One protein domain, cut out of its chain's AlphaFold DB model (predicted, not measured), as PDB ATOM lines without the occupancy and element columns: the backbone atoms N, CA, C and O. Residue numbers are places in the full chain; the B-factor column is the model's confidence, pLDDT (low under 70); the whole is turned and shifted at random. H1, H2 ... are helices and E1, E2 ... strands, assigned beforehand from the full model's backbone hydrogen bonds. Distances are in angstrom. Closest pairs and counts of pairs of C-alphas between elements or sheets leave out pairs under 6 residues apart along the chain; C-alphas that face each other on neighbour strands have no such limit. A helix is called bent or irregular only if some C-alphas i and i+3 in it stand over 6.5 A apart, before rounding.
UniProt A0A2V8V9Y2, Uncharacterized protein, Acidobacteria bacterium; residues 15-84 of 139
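AT A GLANCE: This is residues 15 to 84 of the 139 residues of an uncharacterized protein of Acidobacteria bacterium (UniProt A0A2V8V9Y2). A short ribbon of two parallel strands, E1 and E2, lies in the middle of a flat model, with helix H1 over one side and the long helix H3 over the other. The small helix H2 sits by the last residues of E1 and joins on to H3. The printed part has 70 residues with two named strands and three named helices, in the order E1, H1, E2, H2, H3; the class is mixed, helices and strands. It is only just compact, close to loose, with a radius of gyration of the C-alphas of 12.9 A and spans of 35 by 35 by 15 A.

IN THESE COORDINATES: E1, residues 18 to 23, begins at C-alpha 18 (-37.729, -4.582, 33.865) and is 16.3 A long. H1, residues 26 to 38, is 19.5 A long and irregular: C-alphas 27 and 30 are 7.5 A apart. E2 is residues 44 to 49, 15.7 A. H2 is residues 52 to 56. H3, residues 62 to 78, is 24.1 A long and ends at C-alpha 78 (-30.154, 4.991, 29.277).

HOW THE PARTS SIT: E1 and E2 are parallel neighbours at 23 degrees, with N 20 and O 45 at 2.8 A and N 47 and O 20 at 2.8 A, within hydrogen-bond range. E1, H1 and E2 form a strand-helix-strand unit, two parallel strands joined through a helix, with a right-handed crossover. H1 is near E1 and near E2. The closest C-alphas of E2 and H3, Asp 45 and Ser 75, are 6.5 A apart. H2 and H3 touch, through residues 64 to 68 of H3 alone, closest at the C-alphas of Leu 56 and His 65, 4.9 A. H1 is apart from H2 and H3. In H3 every O i to N i+4 pair is within hydrogen-bond range; H1 has 7 of 9, and H2 0 of 1 but 2 of 2 O i to N i+3 pairs.

THE WHOLE: The C-alphas of Arg 27 and Phe 84, the two farthest apart, are 35.8 A apart. The printed part has no cut, and its four links between elements are tight. Mean pLDDT of the printed part is 78.1; residues 56, 59 to 60, 76 and 78 to 84 are under 70.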
ATOM      1  N   ARG A  15     -36.225   5.070  36.412       80.31
ATOM      2  CA  ARG A  15     -35.496   3.814  36.540       80.31
ATOM      3  C   ARG A  15     -36.365   2.689  36.006       80.31
ATOM      4  O   ARG A  15     -37.427   2.429  36.572       80.31
ATOM      5  N   ALA A  16     -35.921   2.019  34.947       80.69
ATOM      6  CA  ALA A  16     -36.625   0.844  34.456       80.69
ATOM      7  C   ALA A  16     -36.568  -0.284  35.501       80.69
ATOM      8  O   ALA A  16     -35.514  -0.604  36.056       80.69
ATOM      9  N   GLU A  17     -37.713  -0.898  35.778       81.94
ATOM     10  CA  GLU A  17     -37.825  -2.025  36.710       81.94
ATOM     11  C   GLU A  17     -37.646  -3.370  36.005       81.94
ATOM     12  O   GLU A  17     -37.255  -4.357  36.631       81.94
ATOM     13  N   ALA A  18     -37.921  -3.412  34.701       77.06
ATOM     14  CA  ALA A  18     -37.729  -4.582  33.865       77.06
ATOM     15  C   ALA A  18     -37.506  -4.194  32.401       77.06
ATOM     16  O   ALA A  18     -38.030  -3.187  31.918       77.06
ATOM     17  N   ALA A  19     -36.794  -5.070  31.692       83.00
ATOM     18  CA  ALA A  19     -36.704  -5.074  30.242       83.00
ATOM     19  C   ALA A  19     -37.606  -6.199  29.694       83.00
ATOM     20  O   ALA A  19     -37.505  -7.349  30.125       83.00
ATOM     21  N   VAL A  20     -38.529  -5.873  28.788       81.56
ATOM     22  CA  VAL A  20     -39.616  -6.754  28.340       81.56
ATOM     23  C   VAL A  20     -39.531  -6.968  26.832       81.56
ATOM     24  O   VAL A  20     -39.777  -6.054  26.050       81.56
ATOM     25  N   VAL A  21     -39.234  -8.199  26.409       80.06
ATOM     26  CA  VAL A  21     -39.171  -8.589  24.988       80.06
ATOM     27  C   VAL A  21     -40.420  -9.369  24.604       80.06
ATOM     28  O   VAL A  21     -40.760 -10.373  25.229       80.06
ATOM     29  N   TRP A  22     -41.104  -8.938  23.546       79.94
ATOM     30  CA  TRP A  22     -42.339  -9.571  23.086       79.94
ATOM     31  C   TRP A  22     -42.675  -9.190  21.646       79.94
ATOM     32  O   TRP A  22     -41.980  -8.405  21.004       79.94
ATOM     33  N   ARG A  23     -43.729  -9.803  21.100       81.00
ATOM     34  CA  ARG A  23     -44.120  -9.580  19.709       81.00
ATOM     35  C   ARG A  23     -44.771  -8.208  19.528       81.00
ATOM     36  O   ARG A  23     -45.623  -7.843  20.328       81.00
ATOM     37  N   PHE A  24     -44.494  -7.507  18.424       86.12
ATOM     38  CA  PHE A  24     -45.215  -6.271  18.072       86.12
ATOM     39  C   PHE A  24     -46.687  -6.456  17.652       86.12
ATOM     40  O   PHE A  24     -47.295  -5.508  17.171       86.12
ATOM     41  N   ASP A  25     -47.284  -7.631  17.838       85.88
ATOM     42  CA  ASP A  25     -48.666  -7.914  17.434       85.88
ATOM     43  C   ASP A  25     -49.644  -7.009  18.185       85.88
ATOM     44  O   ASP A  25     -49.745  -7.060  19.411       85.88
ATOM     45  N   ASP A  26     -50.339  -6.153  17.440       89.75
ATOM     46  CA  ASP A  26     -51.135  -5.084  18.032       89.75
ATOM     47  C   ASP A  26     -52.300  -5.608  18.884       89.75
ATOM     48  O   ASP A  26     -52.642  -5.045  19.926       89.75
ATOM     49  N   ARG A  27     -52.833  -6.775  18.509       87.12
ATOM     50  CA  ARG A  27     -53.982  -7.406  19.174       87.12
ATOM     51  C   ARG A  27     -53.704  -7.742  20.637       87.12
ATOM     52  O   ARG A  27     -54.638  -7.870  21.423       87.12
ATOM     53  N   ILE A  28     -52.432  -7.899  21.007       82.00
ATOM     54  CA  ILE A  28     -52.012  -8.228  22.374       82.00
ATOM     55  C   ILE A  28     -51.422  -7.030  23.127       82.00
ATOM     56  O   ILE A  28     -51.150  -7.163  24.324       82.00
ATOM     57  N   THR A  29     -51.279  -5.861  22.481       88.94
ATOM     58  CA  THR A  29     -50.621  -4.677  23.060       88.94
ATOM     59  C   THR A  29     -51.225  -4.311  24.420       88.94
ATOM     60  O   THR A  29     -50.543  -4.250  25.446       88.94
ATOM     61  N   LEU A  30     -52.548  -4.138  24.452       88.50
ATOM     62  CA  LEU A  30     -53.265  -3.739  25.660       88.50
ATOM     63  C   LEU A  30     -53.194  -4.804  26.765       88.50
ATOM     64  O   LEU A  30     -53.144  -4.472  27.951       88.50
ATOM     65  N   ALA A  31     -53.202  -6.086  26.392       88.00
ATOM     66  CA  ALA A  31     -53.207  -7.191  27.345       88.00
ATOM     67  C   ALA A  31     -51.906  -7.239  28.157       88.00
ATOM     68  O   ALA A  31     -51.946  -7.327  29.385       88.00
ATOM     69  N   VAL A  32     -50.756  -7.105  27.495       83.75
ATOM     70  CA  VAL A  32     -49.451  -7.104  28.176       83.75
ATOM     71  C   VAL A  32     -49.224  -5.815  28.954       83.75
ATOM     72  O   VAL A  32     -48.753  -5.889  30.084       83.75
ATOM     73  N   GLN A  33     -49.642  -4.651  28.444       89.69
ATOM     74  CA  GLN A  33     -49.588  -3.409  29.228       89.69
ATOM     75  C   GLN A  33     -50.374  -3.532  30.544       89.69
ATOM     76  O   GLN A  33     -49.879  -3.162  31.608       89.69
ATOM     77  N   LYS A  34     -51.588  -4.104  30.502       87.69
ATOM     78  CA  LYS A  34     -52.380  -4.377  31.714       87.69
ATOM     79  C   LYS A  34     -51.711  -5.409  32.622       87.69
ATOM     80  O   LYS A  34     -51.766  -5.260  33.840       87.69
ATOM     81  N   PHE A  35     -51.094  -6.444  32.054       87.19
ATOM     82  CA  PHE A  35     -50.366  -7.456  32.817       87.19
ATOM     83  C   PHE A  35     -49.182  -6.859  33.589       87.19
ATOM     84  O   PHE A  35     -49.068  -7.110  34.785       87.19
ATOM     85  N   LEU A  36     -48.355  -6.029  32.947       85.44
ATOM     86  CA  LEU A  36     -47.206  -5.383  33.592       85.44
ATOM     87  C   LEU A  36     -47.645  -4.458  34.733       85.44
ATOM     88  O   LEU A  36     -47.120  -4.564  35.839       85.44
ATOM     89  N   LYS A  37     -48.702  -3.663  34.517       87.38
ATOM     90  CA  LYS A  37     -49.306  -2.838  35.575       87.38
ATOM     91  C   LYS A  37     -49.815  -3.676  36.752       87.38
ATOM     92  O   LYS A  37     -49.580  -3.320  37.898       87.38
ATOM     93  N   ARG A  38     -50.469  -4.817  36.495       89.56
ATOM     94  CA  ARG A  38     -50.917  -5.751  37.552       89.56
ATOM     95  C   ARG A  38     -49.764  -6.399  38.322       89.56
ATOM     96  O   ARG A  38     -49.976  -6.857  39.438       89.56
ATOM     97  N   ARG A  39     -48.570  -6.474  37.730       84.75
ATOM     98  CA  ARG A  39     -47.342  -6.935  38.391       84.75
ATOM     99  C   ARG A  39     -46.632  -5.819  39.166       84.75
ATOM    100  O   ARG A  39     -45.551  -6.073  39.681       84.75
ATOM    101  N   ASN A  40     -47.242  -4.635  39.272       87.94
ATOM    102  CA  ASN A  40     -46.682  -3.434  39.893       87.94
ATOM    103  C   ASN A  40     -45.406  -2.912  39.222       87.94
ATOM    104  O   ASN A  40     -44.653  -2.187  39.856       87.94
ATOM    105  N   PHE A  41     -45.190  -3.227  37.942       79.62
ATOM    106  CA  PHE A  41     -44.184  -2.520  37.159       79.62
ATOM    107  C   PHE A  41     -44.764  -1.173  36.715       79.62
ATOM    108  O   PHE A  41     -45.708  -1.123  35.919       79.62
ATOM    109  N   LEU A  42     -44.216  -0.091  37.260       82.25
ATOM    110  CA  LEU A  42     -44.548   1.296  36.946       82.25
ATOM    111  C   LEU A  42     -43.805   1.753  35.692       82.25
ATOM    112  O   LEU A  42     -44.400   2.411  34.836       82.25
ATOM    113  N   HIS A  43     -42.541   1.344  35.555       85.44
ATOM    114  CA  HIS A  43     -41.702   1.719  34.425       85.44
ATOM    115  C   HIS A  43     -40.934   0.530  33.843       85.44
ATOM    116  O   HIS A  43     -40.170  -0.144  34.535       85.44
ATOM    117  N   VAL A  44     -41.118   0.281  32.546       84.06
ATOM    118  CA  VAL A  44     -40.463  -0.818  31.824       84.06
ATOM    119  C   VAL A  44     -39.918  -0.359  30.484       84.06
ATOM    120  O   VAL A  44     -40.562   0.412  29.776       84.06
ATOM    121  N   ASP A  45     -38.795  -0.949  30.096       87.06
ATOM    122  CA  ASP A  45     -38.294  -0.866  28.731       87.06
ATOM    123  C   ASP A  45     -38.856  -2.014  27.906       87.06
ATOM    124  O   ASP A  45     -38.648  -3.180  28.228       87.06
ATOM    125  N   SER A  46     -39.610  -1.703  26.852       85.94
ATOM    126  CA  SER A  46     -40.269  -2.712  26.018       85.94
ATOM    127  C   SER A  46     -39.645  -2.795  24.628       85.94
ATOM    128  O   SER A  46     -39.737  -1.850  23.849       85.94
ATOM    129  N   PHE A  47     -39.122  -3.966  24.270       85.31
ATOM    130  CA  PHE A  47     -38.630  -4.276  22.928       85.31
ATOM    131  C   PHE A  47     -39.663  -5.129  22.188       85.31
ATOM    132  O   PHE A  47     -39.934  -6.281  22.549       85.31
ATOM    133  N   ARG A  48     -40.281  -4.550  21.156       88.12
ATOM    134  CA  ARG A  48     -41.329  -5.198  20.358       88.12
ATOM    135  C   ARG A  48     -40.757  -5.650  19.015       88.12
ATOM    136  O   ARG A  48     -40.491  -4.815  18.160       88.12
ATOM    137  N   VAL A  49     -40.605  -6.957  18.811       83.25
ATOM    138  CA  VAL A  49     -39.985  -7.541  17.599       83.25
ATOM    139  C   VAL A  49     -40.848  -8.621  16.959       83.25
ATOM    140  O   VAL A  49     -41.729  -9.187  17.603       83.25
ATOM    141  N   ALA A  50     -40.628  -8.944  15.685       80.06
ATOM    142  CA  ALA A  50     -41.309 -10.081  15.067       80.06
ATOM    143  C   ALA A  50     -40.930 -11.370  15.818       80.06
ATOM    144  O   ALA A  50     -39.793 -11.559  16.227       80.06
ATOM    145  N   GLY A  51     -41.902 -12.247  16.086       75.62
ATOM    146  CA  GLY A  51     -41.642 -13.480  16.848       75.62
ATOM    147  C   GLY A  51     -41.360 -13.301  18.352       75.62
ATOM    148  O   GLY A  51     -41.409 -14.293  19.079       75.62
ATOM    149  N   GLY A  52     -41.162 -12.075  18.854       78.81
ATOM    150  CA  GLY A  52     -40.913 -11.795  20.273       78.81
ATOM    151  C   GLY A  52     -39.639 -12.468  20.788       78.81
ATOM    152  O   GLY A  52     -38.605 -12.423  20.131       78.81
ATOM    153  N   ALA A  53     -39.723 -13.160  21.929       75.25
ATOM    154  CA  ALA A  53     -38.590 -13.890  22.510       75.25
ATOM    155  C   ALA A  53     -37.999 -14.970  21.581       75.25
ATOM    156  O   ALA A  53     -36.877 -15.418  21.795       75.25
ATOM    157  N   LYS A  54     -38.712 -15.367  20.518       70.62
ATOM    158  CA  LYS A  54     -38.181 -16.280  19.502       70.62
ATOM    159  C   LYS A  54     -36.904 -15.732  18.842       70.62
ATOM    160  O   LYS A  54     -36.028 -16.531  18.520       70.62
ATOM    161  N   ALA A  55     -36.789 -14.412  18.699       70.88
ATOM    162  CA  ALA A  55     -35.600 -13.741  18.174       70.88
ATOM    163  C   ALA A  55     -34.376 -13.850  19.109       70.88
ATOM    164  O   ALA A  55     -33.253 -13.680  18.659       70.88
ATOM    165  N   LEU A  56     -34.577 -14.200  20.388       68.38
ATOM    166  CA  LEU A  56     -33.494 -14.460  21.345       68.38
ATOM    167  C   LEU A  56     -33.049 -15.929  21.398       68.38
ATOM    168  O   LEU A  56     -32.050 -16.239  22.033       68.38
ATOM    169  N   ALA A  57     -33.818 -16.852  20.815       70.19
ATOM    170  CA  ALA A  57     -33.636 -18.286  21.052       70.19
ATOM    171  C   ALA A  57     -33.571 -19.133  19.775       70.19
ATOM    172  O   ALA A  57     -33.197 -20.302  19.839       70.19
ATOM    173  N   SER A  58     -33.978 -18.593  18.622       72.50
ATOM    174  CA  SER A  58     -34.008 -19.372  17.382       72.50
ATOM    175  C   SER A  58     -32.621 -19.487  16.761       72.50
ATOM    176  O   SER A  58     -31.998 -18.458  16.501       72.50
ATOM    177  N   PRO A  59     -32.169 -20.707  16.427       61.72
ATOM    178  CA  PRO A  59     -30.964 -20.898  15.633       61.72
ATOM    179  C   PRO A  59     -31.091 -20.217  14.265       61.72
ATOM    180  O   PRO A  59     -32.163 -20.235  13.658       61.72
ATOM    181  N   GLY A  60     -29.987 -19.660  13.760       69.56
ATOM    182  CA  GLY A  60     -29.910 -19.115  12.400       69.56
ATOM    183  C   GLY A  60     -30.303 -17.644  12.244       69.56
ATOM    184  O   GLY A  60     -30.366 -17.175  11.111       69.56
ATOM    185  N   ASN A  61     -30.534 -16.908  13.339       71.06
ATOM    186  CA  ASN A  61     -30.770 -15.460  13.301       71.06
ATOM    187  C   ASN A  61     -29.866 -14.688  14.279       71.06
ATOM    188  O   ASN A  61     -30.329 -14.020  15.203       71.06
ATOM    189  N   GLU A  62     -28.554 -14.810  14.069       77.19
ATOM    190  CA  GLU A  62     -27.525 -14.216  14.935       77.19
ATOM    191  C   GLU A  62     -27.621 -12.683  14.994       77.19
ATOM    192  O   GLU A  62     -27.392 -12.078  16.037       77.19
ATOM    193  N   ALA A  63     -28.015 -12.050  13.886       81.75
ATOM    194  CA  ALA A  63     -28.129 -10.600  13.799       81.75
ATOM    195  C   ALA A  63     -29.264 -10.048  14.682       81.75
ATOM    196  O   ALA A  63     -29.041  -9.095  15.426       81.75
ATOM    197  N   GLU A  64     -30.463 -10.643  14.644       78.56
ATOM    198  CA  GLU A  64     -31.569 -10.219  15.519       78.56
ATOM    199  C   GLU A  64     -31.296 -10.537  16.991       78.56
ATOM    200  O   GLU A  64     -31.633  -9.733  17.864       78.56
ATOM    201  N   HIS A  65     -30.664 -11.683  17.266       80.75
ATOM    202  CA  HIS A  65     -30.241 -12.049  18.613       80.75
ATOM    203  C   HIS A  65     -29.287 -10.994  19.184       80.75
ATOM    204  O   HIS A  65     -29.572 -10.405  20.229       80.75
ATOM    205  N   GLN A  66     -28.199 -10.696  18.465       82.62
ATOM    206  CA  GLN A  66     -27.210  -9.719  18.906       82.62
ATOM    207  C   GLN A  66     -27.824  -8.323  19.050       82.62
ATOM    208  O   GLN A  66     -27.606  -7.662  20.062       82.62
ATOM    209  N   PHE A  67     -28.672  -7.912  18.105       85.12
ATOM    210  CA  PHE A  67     -29.390  -6.643  18.189       85.12
ATOM    211  C   PHE A  67     -30.205  -6.523  19.486       85.12
ATOM    212  O   PHE A  67     -30.132  -5.505  20.170       85.12
ATOM    213  N   LEU A  68     -30.965  -7.552  19.867       81.69
ATOM    214  CA  LEU A  68     -31.770  -7.526  21.093       81.69
ATOM    215  C   LEU A  68     -30.925  -7.529  22.374       81.69
ATOM    216  O   LEU A  68     -31.310  -6.899  23.366       81.69
ATOM    217  N   ILE A  69     -29.774  -8.204  22.358       79.88
ATOM    218  CA  ILE A  69     -28.792  -8.135  23.447       79.88
ATOM    219  C   ILE A  69     -28.252  -6.707  23.582       79.88
ATOM    220  O   ILE A  69     -28.225  -6.165  24.691       79.88
ATOM    221  N   ASP A  70     -27.919  -6.060  22.466       81.44
ATOM    222  CA  ASP A  70     -27.436  -4.680  22.452       81.44
ATOM    223  C   ASP A  70     -28.511  -3.707  22.955       81.44
ATOM    224  O   ASP A  70     -28.224  -2.855  23.799       81.44
ATOM    225  N   GLN A  71     -29.771  -3.873  22.533       84.31
ATOM    226  CA  GLN A  71     -30.899  -3.078  23.035       84.31
ATOM    227  C   GLN A  71     -31.104  -3.250  24.547       84.31
ATOM    228  O   GLN A  71     -31.351  -2.275  25.259       84.31
ATOM    229  N   THR A  72     -30.938  -4.468  25.064       76.75
ATOM    230  CA  THR A  72     -30.984  -4.732  26.511       76.75
ATOM    231  C   THR A  72     -29.841  -4.016  27.240       76.75
ATOM    232  O   THR A  72     -30.048  -3.430  28.305       76.75
ATOM    233  N   GLY A  73     -28.639  -3.998  26.655       73.69
ATOM    234  CA  GLY A  73     -27.500  -3.227  27.159       73.69
ATOM    235  C   GLY A  73     -27.742  -1.713  27.149       73.69
ATOM    236  O   GLY A  73     -27.377  -1.026  28.106       73.69
ATOM    237  N   LEU A  74     -28.399  -1.201  26.105       74.06
ATOM    238  CA  LEU A  74     -28.770   0.209  25.974       74.06
ATOM    239  C   LEU A  74     -29.846   0.632  26.975       74.06
ATOM    240  O   LEU A  74     -29.664   1.660  27.616       74.06
ATOM    241  N   SER A  75     -30.905  -0.160  27.168       73.38
ATOM    242  CA  SER A  75     -31.925   0.073  28.209       73.38
ATOM    243  C   SER A  75     -31.278   0.265  29.580       73.38
ATOM    244  O   SER A  75     -31.512   1.256  30.271       73.38
ATOM    245  N   ARG A  76     -30.339  -0.623  29.917       69.38
ATOM    246  CA  ARG A  76     -29.514  -0.520  31.120       69.38
ATOM    247  C   ARG A  76     -28.724   0.793  31.178       69.38
ATOM    248  O   ARG A  76     -28.706   1.437  32.217       69.38
ATOM    249  N   LYS A  77     -28.097   1.222  30.086       71.44
ATOM    250  CA  LYS A  77     -27.320   2.470  30.052       71.44
ATOM    251  C   LYS A  77     -28.201   3.726  30.187       71.44
ATOM    252  O   LYS A  77     -27.865   4.600  30.981       71.44
ATOM    253  N   LEU A  78     -29.300   3.802  29.429       67.19
ATOM    254  CA  LEU A  78     -30.154   4.991  29.277       67.19
ATOM    255  C   LEU A  78     -31.117   5.193  30.453       67.19
ATOM    256  O   LEU A  78     -31.171   6.279  31.018       67.19
ATOM    257  N   HIS A  79     -31.827   4.147  30.877       69.62
ATOM    258  CA  HIS A  79     -32.831   4.236  31.948       69.62
ATOM    259  C   HIS A  79     -32.321   3.687  33.281       69.62
ATOM    260  O   HIS A  79     -33.086   3.235  34.136       69.62
ATOM    261  N   GLY A  80     -31.000   3.740  33.472       56.62
ATOM    262  CA  GLY A  80     -30.410   3.560  34.787       56.62
ATOM    263  C   GLY A  80     -30.545   2.141  35.339       56.62
ATOM    264  O   GLY A  80     -31.078   1.930  36.425       56.62
ATOM    265  N   ILE A  81     -29.890   1.200  34.673       52.75
ATOM    266  CA  ILE A  81     -28.827   0.427  35.328       52.75
ATOM    267  C   ILE A  81     -27.501   1.194  35.045       52.75
ATOM    268  O   ILE A  81     -26.671   0.782  34.247       52.75
ATOM    269  N   GLU A  82     -27.409   2.394  35.634       44.66
ATOM    270  CA  GLU A  82     -26.446   3.516  35.494       44.66
ATOM    271  C   GLU A  82     -25.592   3.715  34.210       44.66
ATOM    272  O   GLU A  82     -24.625   2.991  33.971       44.66
ATOM    273  N   ARG A  83     -25.780   4.866  33.523       40.12
ATOM    274  CA  ARG A  83     -24.899   6.078  33.544       40.12
ATOM    275  C   ARG A  83     -25.393   7.163  32.564       40.12
ATOM    276  O   ARG A  83     -25.484   6.836  31.398       40.12
ATOM    277  N   PHE A  84     -25.538   8.428  33.007       50.09
ATOM    278  CA  PHE A  84     -25.320   9.698  32.240       50.09
ATOM    279  C   PHE A  84     -25.373  10.990  33.112       50.09
ATOM    280  O   PHE A  84     -25.314  12.095  32.587       50.09
TER     281      PHE A  84